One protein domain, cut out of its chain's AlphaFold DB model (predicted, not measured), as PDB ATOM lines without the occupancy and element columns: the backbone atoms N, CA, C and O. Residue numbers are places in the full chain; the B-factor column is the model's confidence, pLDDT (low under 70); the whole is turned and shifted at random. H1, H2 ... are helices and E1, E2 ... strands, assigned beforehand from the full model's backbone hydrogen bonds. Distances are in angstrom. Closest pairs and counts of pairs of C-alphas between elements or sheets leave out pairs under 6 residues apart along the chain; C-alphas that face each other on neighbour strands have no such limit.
ATOM      1  N   VAL A   4     -14.892   5.732 -12.642       95.69
ATOM      2  CA  VAL A   4     -14.600   6.327 -11.332       95.69
ATOM      3  C   VAL A   4     -15.769   6.085 -10.388       95.69
ATOM      4  O   VAL A   4     -16.930   6.097 -10.808       95.69
ATOM      5  N   SER A   5     -15.475   5.846  -9.110       96.44
ATOM      6  CA  SER A   5     -16.530   5.722  -8.111       96.44
ATOM      7  C   SER A   5     -17.232   7.070  -7.922       96.44
ATOM      8  O   SER A   5     -16.614   8.139  -7.972       96.44
ATOM      9  N   LEU A   6     -18.541   7.040  -7.686       95.44
ATOM     10  CA  LEU A   6     -19.313   8.239  -7.384       95.44
ATOM     11  C   LEU A   6     -18.830   8.893  -6.080       95.44
ATOM     12  O   LEU A   6     -18.892  10.113  -5.950       95.44
ATOM     13  N   GLU A   7     -18.329   8.103  -5.129       95.94
ATOM     14  CA  GLU A   7     -17.737   8.608  -3.890       95.94
ATOM     15  C   GLU A   7     -16.498   9.468  -4.163       95.94
ATOM     16  O   GLU A   7     -16.451  10.614  -3.705       95.94
ATOM     17  N   ASP A   8     -15.547   8.968  -4.958       96.69
ATOM     18  CA  ASP A   8     -14.333   9.710  -5.318       96.69
ATOM     19  C   ASP A   8     -14.676  10.953  -6.140       96.69
ATOM     20  O   ASP A   8     -14.143  12.037  -5.894       96.69
ATOM     21  N   PHE A   9     -15.632  10.833  -7.065       97.00
ATOM     22  CA  PHE A   9     -16.116  11.972  -7.839       97.00
ATOM     23  C   PHE A   9     -16.736  13.047  -6.938       97.00
ATOM     24  O   PHE A   9     -16.447  14.231  -7.099       97.00
ATOM     25  N   ILE A  10     -17.559  12.667  -5.954       96.75
ATOM     26  CA  ILE A  10     -18.140  13.601  -4.978       96.75
ATOM     27  C   ILE A  10     -17.051  14.233  -4.110       96.75
ATOM     28  O   ILE A  10     -17.135  15.428  -3.810       96.75
ATOM     29  N   ALA A  11     -16.061  13.457  -3.670       97.19
ATOM     30  CA  ALA A  11     -14.944  13.970  -2.887       97.19
ATOM     31  C   ALA A  11     -14.191  15.045  -3.679       97.19
ATOM     32  O   ALA A  11     -14.033  16.164  -3.187       97.19
ATOM     33  N   LYS A  12     -13.853  14.755  -4.940       97.81
ATOM     34  CA  LYS A  12     -13.189  15.712  -5.825       97.81
ATOM     35  C   LYS A  12     -14.053  16.936  -6.127       97.81
ATOM     36  O   LYS A  12     -13.561  18.058  -6.056       97.81
ATOM     37  N   ALA A  13     -15.350  16.745  -6.362       97.38
ATOM     38  CA  ALA A  13     -16.286  17.844  -6.575       97.38
ATOM     39  C   ALA A  13     -16.287  18.828  -5.396       97.38
ATOM     40  O   ALA A  13     -16.257  20.038  -5.601       97.38
ATOM     41  N   LYS A  14     -16.268  18.325  -4.154       97.31
ATOM     42  CA  LYS A  14     -16.183  19.175  -2.953       97.31
ATOM     43  C   LYS A  14     -14.862  19.927  -2.869       97.31
ATOM     44  O   LYS A  14     -14.872  21.100  -2.510       97.31
ATOM     45  N   GLU A  15     -13.744  19.267  -3.175       97.81
ATOM     46  CA  GLU A  15     -12.425  19.914  -3.207       97.81
ATOM     47  C   GLU A  15     -12.394  21.076  -4.201       97.81
ATOM     48  O   GLU A  15     -11.871  22.141  -3.880       97.81
ATOM     49  N   ASN A  16     -13.020  20.891  -5.364       97.44
ATOM     50  CA  ASN A  16     -13.106  21.895  -6.422       97.44
ATOM     51  C   ASN A  16     -14.230  22.930  -6.182       97.44
ATOM     52  O   ASN A  16     -14.485  23.792  -7.020       97.44
ATOM     53  N   GLY A  17     -14.921  22.880  -5.036       96.38
ATOM     54  CA  GLY A  17     -15.913  23.884  -4.639       96.38
ATOM     55  C   GLY A  17     -17.328  23.675  -5.190       96.38
ATOM     56  O   GLY A  17     -18.139  24.601  -5.141       96.38
ATOM     57  N   CYS A  18     -17.660  22.484  -5.694       97.25
ATOM     58  CA  CYS A  18     -19.047  22.120  -5.979       97.25
ATOM     59  C   CYS A  18     -19.853  21.906  -4.695       97.25
ATOM     60  O   CYS A  18     -19.350  21.458  -3.662       97.25
ATOM     61  N   GLU A  19     -21.157  22.128  -4.808       96.69
ATOM     62  CA  GLU A  19     -22.126  21.738  -3.799       96.69
ATOM     63  C   GLU A  19     -22.798  20.411  -4.147       96.69
ATOM     64  O   GLU A  19     -22.892  20.011  -5.311       96.69
ATOM     65  N   ILE A  20     -23.298  19.743  -3.104       95.62
ATOM     66  CA  ILE A  20     -24.163  18.577  -3.235       95.62
ATOM     67  C   ILE A  20     -25.510  18.930  -2.627       95.62
ATOM     68  O   ILE A  20     -25.639  19.082  -1.411       95.62
ATOM     69  N   GLU A  21     -26.528  19.007  -3.470       96.06
ATOM     70  CA  GLU A  21     -27.899  19.220  -3.031       96.06
ATOM     71  C   GLU A  21     -28.695  17.922  -3.109       96.06
ATOM     72  O   GLU A  21     -28.598  17.153  -4.066       96.06
ATOM     73  N   LYS A  22     -29.554  17.700  -2.114       93.81
ATOM     74  CA  LYS A  22     -30.542  16.622  -2.123       93.81
ATOM     75  C   LYS A  22     -31.937  17.217  -2.241       93.81
ATOM     76  O   LYS A  22     -32.371  17.946  -1.348       93.81
ATOM     77  N   LYS A  23     -32.686  16.845  -3.280       92.00
ATOM     78  CA  LYS A  23     -34.115  17.181  -3.404       92.00
ATOM     79  C   LYS A  23     -34.937  15.900  -3.433       92.00
ATOM     80  O   LYS A  23     -34.976  15.157  -4.410       92.00
ATOM     81  N   GLY A  24     -35.583  15.607  -2.306       90.75
ATOM     82  CA  GLY A  24     -36.339  14.371  -2.125       90.75
ATOM     83  C   GLY A  24     -35.437  13.135  -2.184       90.75
ATOM     84  O   GLY A  24     -34.715  12.841  -1.231       90.75
ATOM     85  N   LYS A  25     -35.526  12.380  -3.284       89.19
ATOM     86  CA  LYS A  25     -34.779  11.126  -3.503       89.19
ATOM     87  C   LYS A  25     -33.717  11.242  -4.598       89.19
ATOM     88  O   LYS A  25     -33.197  10.221  -5.033       89.19
ATOM     89  N   GLU A  26     -33.450  12.458  -5.046       93.75
ATOM     90  CA  GLU A  26     -32.489  12.774  -6.095       93.75
ATOM     91  C   GLU A  26     -31.373  13.637  -5.513       93.75
ATOM     92  O   GLU A  26     -31.601  14.398  -4.560       93.75
ATOM     93  N   TYR A  27     -30.184  13.500  -6.088       95.00
ATOM     94  CA  TYR A  27     -28.995  14.249  -5.706       95.00
ATOM     95  C   TYR A  27     -28.431  14.985  -6.912       95.00
ATOM     96  O   TYR A  27     -28.529  14.513  -8.045       95.00
ATOM     97  N   PHE A  28     -27.844  16.140  -6.638       96.69
ATOM     98  CA  PHE A  28     -27.300  17.045  -7.633       96.69
ATOM     99  C   PHE A  28     -25.900  17.447  -7.199       96.69
ATOM    100  O   PHE A  28     -25.715  17.797  -6.034       96.69
ATOM    101  N   ILE A  29     -24.940  17.388  -8.118       97.19
ATOM    102  CA  ILE A  29     -23.560  17.824  -7.894       97.19
ATOM    103  C   ILE A  29     -23.239  18.885  -8.939       97.19
ATOM    104  O   ILE A  29     -23.297  18.609 -10.136       97.19
ATOM    105  N   GLY A  30     -22.894  20.091  -8.508       96.00
ATOM    106  CA  GLY A  30     -22.577  21.176  -9.431       96.00
ATOM    107  C   GLY A  30     -22.142  22.442  -8.713       96.00
ATOM    108  O   GLY A  30     -22.053  22.481  -7.486       96.00
ATOM    109  N   ASN A  31     -21.874  23.493  -9.483       93.69
ATOM    110  CA  ASN A  31     -21.596  24.817  -8.925       93.69
ATOM    111  C   ASN A  31     -22.815  25.338  -8.161       93.69
ATOM    112  O   ASN A  31     -23.935  25.023  -8.545       93.69
ATOM    113  N   PHE A  32     -22.623  26.165  -7.131       90.88
ATOM    114  CA  PHE A  32     -23.751  26.711  -6.375       90.88
ATOM    115  C   PHE A  32     -24.702  27.552  -7.254       90.88
ATOM    116  O   PHE A  32     -24.246  28.464  -7.953       90.88
ATOM    117  N   PRO A  33     -26.027  27.341  -7.153       92.19
ATOM    118  CA  PRO A  33     -26.696  26.191  -6.534       92.19
ATOM    119  C   PRO A  33     -26.538  24.929  -7.389       92.19
ATOM    120  O   PRO A  33     -26.726  24.990  -8.604       92.19
ATOM    121  N   ALA A  34     -26.287  23.773  -6.764       93.81
ATOM    122  CA  ALA A  34     -25.951  22.513  -7.446       93.81
ATOM    123  C   ALA A  34     -27.044  22.008  -8.403       93.81
ATOM    124  O   ALA A  34     -26.819  21.097  -9.191       93.81
ATOM    125  N   THR A  35     -28.246  22.584  -8.330       92.38
ATOM    126  CA  THR A  35     -29.360  22.290  -9.241       92.38
ATOM    127  C   THR A  35     -29.378  23.127 -10.520       92.38
ATOM    128  O   THR A  35     -30.177  22.843 -11.416       92.38
ATOM    129  N   ASN A  36     -28.510  24.134 -10.642       91.81
ATOM    130  CA  ASN A  36     -28.328  24.868 -11.889       91.81
ATOM    131  C   ASN A  36     -27.578  24.020 -12.911       91.81
ATOM    132  O   ASN A  36     -26.776  23.160 -12.566       91.81
ATOM    133  N   TYR A  37     -27.855  24.253 -14.189       91.56
ATOM    134  CA  TYR A  37     -27.062  23.643 -15.247       91.56
ATOM    135  C   TYR A  37     -25.713  24.367 -15.394       91.56
ATOM    136  O   TYR A  37     -25.681  25.595 -15.269       91.56
ATOM    137  N   PRO A  38     -24.640  23.644 -15.747       93.88
ATOM    138  CA  PRO A  38     -24.562  22.183 -15.782       93.88
ATOM    139  C   PRO A  38     -24.416  21.565 -14.378       93.88
ATOM    140  O   PRO A  38     -23.820  22.170 -13.491       93.88
ATOM    141  N   HIS A  39     -24.932  20.347 -14.196       95.56
ATOM    142  CA  HIS A  39     -24.748  19.539 -12.981       95.56
ATOM    143  C   HIS A  39     -24.774  18.041 -13.290       95.56
ATOM    144  O   HIS A  39     -25.311  17.606 -14.311       95.56
ATOM    145  N   ILE A  40     -24.247  17.241 -12.368       96.50
ATOM    146  CA  ILE A  40     -24.483  15.800 -12.327       96.50
ATOM    147  C   ILE A  40     -25.791  15.546 -11.590       96.50
ATOM    148  O   ILE A  40     -25.960  15.974 -10.448       96.50
ATOM    149  N   HIS A  41     -26.719  14.846 -12.232       96.69
ATOM    150  CA  HIS A  41     -27.986  14.429 -11.637       96.69
ATOM    151  C   HIS A  41     -27.925  12.935 -11.343       96.69
ATOM    152  O   HIS A  41     -27.705  12.121 -12.237       96.69
ATOM    153  N   ILE A  42     -28.137  12.577 -10.080       96.12
ATOM    154  CA  ILE A  42     -28.249  11.198  -9.617       96.12
ATOM    155  C   ILE A  42     -29.710  10.942  -9.243       96.12
ATOM    156  O   ILE A  42     -30.234  11.481  -8.257       96.12
ATOM    157  N   TRP A  43     -30.392  10.118 -10.034       92.31
ATOM    158  CA  TRP A  43     -31.774   9.727  -9.759       92.31
ATOM    159  C   TRP A  43     -31.832   8.600  -8.732       92.31
ATOM    160  O   TRP A  43     -30.936   7.769  -8.628       92.31
ATOM    161  N   LYS A  44     -32.977   8.477  -8.053       83.25
ATOM    162  CA  LYS A  44     -33.261   7.423  -7.058       83.25
ATOM    163  C   LYS A  44     -32.897   5.995  -7.510       83.25
ATOM    164  O   LYS A  44     -32.649   5.138  -6.670       83.25
ATOM    165  N   LYS A  45     -32.962   5.709  -8.812       83.81
ATOM    166  CA  LYS A  45     -32.681   4.381  -9.381       83.81
ATOM    167  C   LYS A  45     -31.183   4.103  -9.584       83.81
ATOM    168  O   LYS A  45     -30.871   3.110 -10.218       83.81
ATOM    169  N   GLY A  46     -30.299   4.982  -9.113       88.56
ATOM    170  CA  GLY A  46     -28.852   4.851  -9.283       88.56
ATOM    171  C   GLY A  46     -28.334   5.416 -10.605       88.56
ATOM    172  O   GLY A  46     -27.134   5.536 -10.764       88.56
ATOM    173  N   THR A  47     -29.206   5.808 -11.544       96.06
ATOM    174  CA  THR A  47     -28.786   6.440 -12.804       96.06
ATOM    175  C   THR A  47     -28.090   7.767 -12.535       96.06
ATOM    176  O   THR A  47     -28.619   8.593 -11.787       96.06
ATOM    177  N   ILE A  48     -26.961   7.984 -13.203       97.56
ATOM    178  CA  ILE A  48     -26.162   9.205 -13.138       97.56
ATOM    179  C   ILE A  48     -26.153   9.831 -14.536       97.56
ATOM    180  O   ILE A  48     -25.916   9.137 -15.529       97.56
ATOM    181  N   ALA A  49     -26.427  11.129 -14.643       96.75
ATOM    182  CA  ALA A  49     -26.334  11.864 -15.904       96.75
ATOM    183  C   ALA A  49     -25.587  13.177 -15.743       96.75
ATOM    184  O   ALA A  49     -25.704  13.846 -14.716       96.75
ATOM    185  N   LEU A  50     -24.928  13.583 -16.822       95.62
ATOM    186  CA  LEU A  50     -24.563  14.969 -17.041       95.62
ATOM    187  C   LEU A  50     -25.780  15.707 -17.602       95.62
ATOM    188  O   LEU A  50     -26.257  15.414 -18.703       95.62
ATOM    189  N   SER A  51     -26.269  16.670 -16.834       94.81
ATOM    190  CA  SER A  51     -27.371  17.549 -17.200       94.81
ATOM    191  C   SER A  51     -26.795  18.908 -17.594       94.81
ATOM    192  O   SER A  51     -26.373  19.677 -16.733       94.81
ATOM    193  N   ALA A  52     -26.758  19.215 -18.891       91.00
ATOM    194  CA  ALA A  52     -26.178  20.453 -19.430       91.00
ATOM    195  C   ALA A  52     -27.217  21.559 -19.701       91.00
ATOM    196  O   ALA A  52     -26.859  22.706 -19.958       91.00
ATOM    197  N   GLY A  53     -28.511  21.234 -19.629       88.56
ATOM    198  CA  GLY A  53     -29.597  22.155 -19.947       88.56
ATOM    199  C   GLY A  53     -30.966  21.478 -19.966       88.56
ATOM    200  O   GLY A  53     -31.101  20.267 -19.781       88.56
ATOM    201  N   SER A  54     -32.018  22.256 -20.240       85.19
ATOM    202  CA  SER A  54     -33.375  21.710 -20.383       85.19
ATOM    203  C   SER A  54     -33.417  20.656 -21.494       85.19
ATOM    204  O   SER A  54     -33.146  20.961 -22.654       85.19
ATOM    205  N   ARG A  55     -33.783  19.417 -21.138       85.06
ATOM    206  CA  ARG A  55     -33.804  18.240 -22.036       85.06
ATOM    207  C   ARG A  55     -32.430  17.830 -22.588       85.06
ATOM    208  O   ARG A  55     -32.370  17.070 -23.552       85.06
ATOM    209  N   GLN A  56     -31.345  18.293 -21.979       89.56
ATOM    210  CA  GLN A  56     -29.974  17.921 -22.324       89.56
ATOM    211  C   GLN A  56     -29.378  17.108 -21.178       89.56
ATOM    212  O   GLN A  56     -28.532  17.593 -20.435       89.56
ATOM    213  N   ASN A  57     -29.881  15.881 -21.030       92.19
ATOM    214  CA  ASN A  57     -29.422  14.930 -20.026       92.19
ATOM    215  C   ASN A  57     -28.820  13.726 -20.747       92.19
ATOM    216  O   ASN A  57     -29.529  13.040 -21.493       92.19
ATOM    217  N   GLY A  58     -27.538  13.477 -20.528       94.69
ATOM    218  CA  GLY A  58     -26.831  12.317 -21.054       94.69
ATOM    219  C   GLY A  58     -26.463  11.379 -19.918       94.69
ATOM    220  O   GLY A  58     -25.827  11.818 -18.965       94.69
ATOM    221  N   LYS A  59     -26.877  10.108 -19.988       96.50
ATOM    222  CA  LYS A  59     -26.466   9.103 -18.998       96.50
ATOM    223  C   LYS A  59     -24.943   8.961 -19.060       96.50
ATOM    224  O   LYS A  59     -24.409   8.817 -20.149       96.50
ATOM    225  N   ILE A  60     -24.295   8.999 -17.902       96.88
ATOM    226  CA  ILE A  60     -22.838   8.850 -17.750       96.88
ATOM    227  C   ILE A  60     -22.474   7.760 -16.742       96.88
ATOM    228  O   ILE A  60     -21.315   7.605 -16.401       96.88
ATOM    229  N   GLY A  61     -23.455   7.058 -16.178       96.94
ATOM    230  CA  GLY A  61     -23.183   6.088 -15.128       96.94
ATOM    231  C   GLY A  61     -24.436   5.496 -14.503       96.94
ATOM    232  O   GLY A  61     -25.569   5.923 -14.772       96.94
ATOM    233  N   GLU A  62     -24.217   4.493 -13.670       96.75
ATOM    234  CA  GLU A  62     -25.219   3.855 -12.824       96.75
ATOM    235  C   GLU A  62     -24.559   3.168 -11.626       96.75
ATOM    236  O   GLU A  62     -23.349   2.972 -11.629       96.75
ATOM    237  N   ASP A  63     -25.358   2.814 -10.617       92.94
ATOM    238  CA  ASP A  63     -24.930   2.009  -9.465       92.94
ATOM    239  C   ASP A  63     -23.637   2.512  -8.792       92.94
ATOM    240  O   ASP A  63     -22.727   1.744  -8.495       92.94
ATOM    241  N   ASP A  64     -23.584   3.825  -8.545       92.69
ATOM    242  CA  ASP A  64     -22.461   4.525  -7.905       92.69
ATOM    243  C   ASP A  64     -21.138   4.484  -8.697       92.69
ATOM    244  O   ASP A  64     -20.076   4.778  -8.150       92.69
ATOM    245  N   GLU A  65     -21.192   4.205 -10.000       96.25
ATOM    246  CA  GLU A  65     -20.053   4.301 -10.915       96.25
ATOM    247  C   GLU A  65     -20.331   5.284 -12.057       96.25
ATOM    248  O   GLU A  65     -21.397   5.271 -12.680       96.25
ATOM    249  N   ILE A  66     -19.339   6.117 -12.370       96.75
ATOM    250  CA  ILE A  66     -19.335   6.998 -13.538       96.75
ATOM    251  C   ILE A  66     -18.462   6.358 -14.618       96.75
ATOM    252  O   ILE A  66     -17.286   6.075 -14.393       96.75
ATOM    253  N   ASP A  67     -19.052   6.137 -15.787       96.81
ATOM    254  CA  ASP A  67     -18.398   5.674 -17.005       96.81
ATOM    255  C   ASP A  67     -17.710   6.858 -17.696       96.81
ATOM    256  O   ASP A  67     -18.359   7.832 -18.092       96.81
ATOM    257  N   LEU A  68     -16.382   6.796 -17.803       95.19
ATOM    258  CA  LEU A  68     -15.584   7.906 -18.321       95.19
ATOM    259  C   LEU A  68     -15.722   8.072 -19.839       95.19
ATOM    260  O   LEU A  68     -15.593   9.193 -20.332       95.19
ATOM    261  N   GLU A  69     -16.028   7.000 -20.577       94.69
ATOM    262  CA  GLU A  69     -16.262   7.068 -22.023       94.69
ATOM    263  C   GLU A  69     -17.561   7.818 -22.309       94.69
ATOM    264  O   GLU A  69     -17.580   8.777 -23.085       94.69
ATOM    265  N   GLU A  70     -18.637   7.441 -21.615       95.75
ATOM    266  CA  GLU A  70     -19.918   8.139 -21.719       95.75
ATOM    267  C   GLU A  70     -19.815   9.577 -21.206       95.75
ATOM    268  O   GLU A  70     -20.337  10.490 -21.847       95.75
ATOM    269  N   LEU A  71     -19.109   9.819 -20.094       95.00
ATOM    270  CA  LEU A  71     -18.870  11.174 -19.595       95.00
ATOM    271  C   LEU A  71     -18.182  12.036 -20.656       95.00
ATOM    272  O   LEU A  71     -18.712  13.092 -21.004       95.00
ATOM    273  N   SER A  72     -17.060  11.574 -21.212       93.88
ATOM    274  CA  SER A  72     -16.335  12.296 -22.263       93.88
ATOM    275  C   SER A  72     -17.219  12.555 -23.479       93.88
ATOM    276  O   SER A  72     -17.281  13.681 -23.973       93.88
ATOM    277  N   PHE A  73     -17.980  11.551 -23.925       93.88
ATOM    278  CA  PHE A  73     -18.902  11.701 -25.046       93.88
ATOM    279  C   PHE A  73     -19.978  12.765 -24.784       93.88
ATOM    280  O   PHE A  73     -20.260  13.583 -25.664       93.88
ATOM    281  N   GLN A  74     -20.588  12.799 -23.592       93.69
ATOM    282  CA  GLN A  74     -21.602  13.814 -23.278       93.69
ATOM    283  C   GLN A  74     -20.994  15.219 -23.149       93.69
ATOM    284  O   GLN A  74     -21.628  16.189 -23.573       93.69
ATOM    285  N   VAL A  75     -19.778  15.343 -22.611       92.38
ATOM    286  CA  VAL A  75     -19.039  16.617 -22.550       92.38
ATOM    287  C   VAL A  75     -18.800  17.170 -23.954       92.38
ATOM    288  O   VAL A  75     -19.125  18.330 -24.222       92.38
ATOM    289  N   ASP A  76     -18.321  16.330 -24.872       90.94
ATOM    290  CA  ASP A  76     -18.103  16.713 -26.269       90.94
ATOM    291  C   ASP A  76     -19.421  17.058 -26.972       90.94
ATOM    292  O   ASP A  76     -19.515  18.052 -27.699       90.94
ATOM    293  N   ARG A  77     -20.474  16.273 -26.721       89.06
ATOM    294  CA  ARG A  77     -21.798  16.454 -27.328       89.06
ATOM    295  C   ARG A  77     -22.445  17.786 -26.966       89.06
ATOM    296  O   ARG A  77     -23.088  18.395 -27.823       89.06
ATOM    297  N   TYR A  78     -22.365  18.200 -25.705       82.62
ATOM    298  CA  TYR A  78     -23.043  19.411 -25.236       82.62
ATOM    299  C   TYR A  78     -22.195  20.677 -25.385       82.62
ATOM    300  O   TYR A  78     -22.705  21.777 -25.154       82.62
ATOM    301  N   GLY A  79     -20.945  20.529 -25.840       65.44
ATOM    302  CA  GLY A  79     -19.936  21.577 -25.794       65.44
ATOM    303  C   GLY A  79     -19.569  21.876 -24.342       65.44
ATOM    304  O   GLY A  79     -20.411  21.789 -23.449       65.44
ATOM    305  N   ARG A  80     -18.313  22.233 -24.077       65.00
ATOM    306  CA  ARG A  80     -17.821  22.593 -22.738       65.00
ATOM    307  C   ARG A  80     -18.467  23.895 -22.219       65.00
ATOM    308  O   ARG A  80     -17.813  24.916 -22.093       65.00
ATOM    309  N   ASN A  81     -19.766  23.866 -21.929       73.88
ATOM    310  CA  ASN A  81     -20.461  24.843 -21.088       73.88
ATOM    311  C   ASN A  81     -20.298  24.499 -19.599       73.88
ATOM    312  O   ASN A  81     -20.939  25.108 -18.742       73.88
ATOM    313  N   LEU A  82     -19.464  23.501 -19.299       84.62
ATOM    314  CA  LEU A  82     -18.917  23.284 -17.973       84.62
ATOM    315  C   LEU A  82     -18.122  24.522 -17.573       84.62
ATOM    316  O   LEU A  82     -17.472  25.145 -18.403       84.62
ATOM    317  N   THR A  83     -18.255  24.907 -16.316       87.12
ATOM    318  CA  THR A  83     -17.530  26.038 -15.743       87.12
ATOM    319  C   THR A  83     -17.216  25.716 -14.292       87.12
ATOM    320  O   THR A  83     -17.907  24.895 -13.679       87.12
ATOM    321  N   GLY A  84     -16.224  26.397 -13.724       91.31
ATOM    322  CA  GLY A  84     -15.938  26.357 -12.290       91.31
ATOM    323  C   GLY A  84     -15.591  24.957 -11.781       91.31
ATOM    324  O   GLY A  84     -15.040  24.138 -12.510       91.31
ATOM    325  N   GLY A  85     -15.957  24.669 -10.531       95.00
ATOM    326  CA  GLY A  85     -15.572  23.423  -9.870       95.00
ATOM    327  C   GLY A  85     -16.045  22.158 -10.586       95.00
ATOM    328  O   GLY A  85     -15.366  21.130 -10.549       95.00
ATOM    329  N   LEU A  86     -17.191  22.215 -11.273       95.06
ATOM    330  CA  LEU A  86     -17.699  21.054 -12.005       95.06
ATOM    331  C   LEU A  86     -16.827  20.725 -13.222       95.06
ATOM    332  O   LEU A  86     -16.610  19.548 -13.502       95.06
ATOM    333  N   GLU A  87     -16.322  21.743 -13.921       94.00
ATOM    334  CA  GLU A  87     -15.381  21.565 -15.032       94.00
ATOM    335  C   GLU A  87     -14.095  20.903 -14.538       94.00
ATOM    336  O   GLU A  87     -13.765  19.816 -15.004       94.00
ATOM    337  N   GLU A  88     -13.465  21.469 -13.505       95.69
ATOM    338  CA  GLU A  88     -12.228  20.935 -12.914       95.69
ATOM    339  C   GLU A  88     -12.387  19.485 -12.421       95.69
ATOM    340  O   GLU A  88     -11.453  18.685 -12.461       95.69
ATOM    341  N   THR A  89     -13.582  19.117 -11.946       96.50
ATOM    342  CA  THR A  89     -13.876  17.751 -11.477       96.50
ATOM    343  C   THR A  89     -14.011  16.769 -12.633       96.50
ATOM    344  O   THR A  89     -13.514  15.647 -12.556       96.50
ATOM    345  N   ILE A  90     -14.690  17.177 -13.704       94.50
ATOM    346  CA  ILE A  90     -14.871  16.347 -14.897       94.50
ATOM    347  C   ILE A  90     -13.539  16.166 -15.629       94.50
ATOM    348  O   ILE A  90     -13.239  15.048 -16.043       94.50
ATOM    349  N   GLU A  91     -12.727  17.220 -15.738       93.31
ATOM    350  CA  GLU A  91     -11.375  17.136 -16.303       93.31
ATOM    351  C   GLU A  91     -10.502  16.178 -15.493       93.31
ATOM    352  O   GLU A  91      -9.923  15.262 -16.066       93.31
ATOM    353  N   TRP A  92     -10.506  16.283 -14.159       95.06
ATOM    354  CA  TRP A  92      -9.813  15.314 -13.304       95.06
ATOM    355  C   TRP A  92     -10.267  13.873 -13.561       95.06
ATOM    356  O   TRP A  92      -9.428  12.977 -13.646       95.06
ATOM    357  N   ALA A  93     -11.575  13.632 -13.676       93.88
ATOM    358  CA  ALA A  93     -12.104  12.286 -13.879       93.88
ATOM    359  C   ALA A  93     -11.661  11.696 -15.227       93.88
ATOM    360  O   ALA A  93     -11.293  10.526 -15.284       93.88
ATOM    361  N   ILE A  94     -11.671  12.501 -16.292       90.75
ATOM    362  CA  ILE A  94     -11.263  12.089 -17.642       90.75
ATOM    363  C   ILE A  94      -9.737  11.903 -17.730       90.75
ATOM    364  O   ILE A  94      -9.270  10.902 -18.275       90.75
ATOM    365  N   ASP A  95      -8.958  12.818 -17.151       86.12
ATOM    366  CA  ASP A  95      -7.490  12.787 -17.195       86.12
ATOM    367  C   ASP A  95      -6.891  11.698 -16.293       86.12
ATOM    368  O   ASP A  95      -5.807  11.199 -16.578       86.12
ATOM    369  N   SER A  96      -7.586  11.280 -15.228       71.81
ATOM    370  CA  SER A  96      -7.120  10.203 -14.330       71.81
ATOM    371  C   SER A  96      -7.044   8.820 -15.000       71.81
ATOM    372  O   SER A  96      -6.493   7.891 -14.409       71.81
ATOM    373  N   ASP A  97      -7.594   8.677 -16.206       61.81
ATOM    374  CA  ASP A  97      -7.588   7.452 -17.017       61.81
ATOM    375  C   ASP A  97      -6.679   7.553 -18.263       61.81
ATOM    376  O   ASP A  97      -6.609   6.611 -19.057       61.81
TER     377      ASP A  97
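This is residues 4 to 97 of the 98 residues of an uncharacterized protein of Ulvibacter litoralis (UniProt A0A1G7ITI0). One antiparallel sheet of six strands, curled like part of a barrel, has three helices over one of its faces, with H3 between H1 and H2 and touching both. The chain runs through the sheet as a string of hairpins, and residues 4 to 5 add a short pairing beside its edge strand E6. The 94 printed residues include three named helices and six named strands, in the order H1 E1 E2 E3 E4 E5 E6 H2 H3; the sheet's order is E1 - E2 - E3 - E4 - E5 - E6, and the class is mixed, helices and strands. The whole is compact, with a radius of gyration of the C-alphas of 11.5 A, and rounded, spanning 32 by 25 by 24 A.

Residues 4 to 5 pair antiparallel with residues 65 to 66 of E6, residues 65 to 67. H1, residues 6 to 15, is on the sheet; its Leu 6 and Glu 65 of E6 have their C-alphas 5.3 A apart, the closest of the two elements. E1, residues 19 to 23, and E2, residues 26 to 30, form a hairpin with N 21 and O 28 at 2.9 A. E2 and E3, residues 39 to 42, form the next, with N 29 and O 40 at 2.9 A. E3 and E4, residues 48 to 53, follow, with N 41 and O 49 at 2.9 A. E4 and E5, residues 56 to 62, have N 50 and O 58 at 2.9 A. E5 and E6 have N 67 and O 60 at 2.8 A; E5 is staggered, pairing with E4 over residues 56 to 61 and with E6 over 61 to 62. These hairpins make a meander of E1 to E6, each strand the antiparallel neighbour of the one before, and the sheet is strongly twisted. H2, residues 68 to 78, is on the sheet over E5 at a height of 8.6 A, along the strands at 3 degrees to E5 on the local plane. H3, residues 84 to 95, is on the same face as H2 at a height of 9.6 A, over E2 and only just over E6, where 3 of its C-alphas fall. H1 and H3 with the sheet make two layers, helices on one face of a sheet. H3 touches H1, closest at the C-alphas of Ala 13 and Thr 89, 5.5 A, at a steep tilt of 47 degrees, opposite ways. With residues 93 to 94 alone H3 touches H2, closest at the C-alphas of Leu 68 and Ile 94, 6.1 A. H1 and H2 are apart. In H1, H2 and H3 every O i to N i+4 pair is within hydrogen-bond range.

H1 begins at C-alpha 6, (-19.313, 8.239, -7.384), and is 14.2 A long from first to last C-alpha. E1 is 12.8 A, E2 13.4 A, E3 9.7 A, E4 15.0 A, E5 17.6 A and E6 6.5 A. H2 is 15.4 A; H3 is 16.7 A and ends at C-alpha 95, (-7.490, 12.787, -17.195).

The C-alphas of Gly 24 and Asp 97 are the two farthest apart, 33.1 A, and those of Val 4 and Asp 97 are 9.1 A apart. The printed part has no cut and no long link; E2 to E3 is short, the others tight. Mean pLDDT of the printed part is 92.3, with residues 79, 80 and 97 under 70.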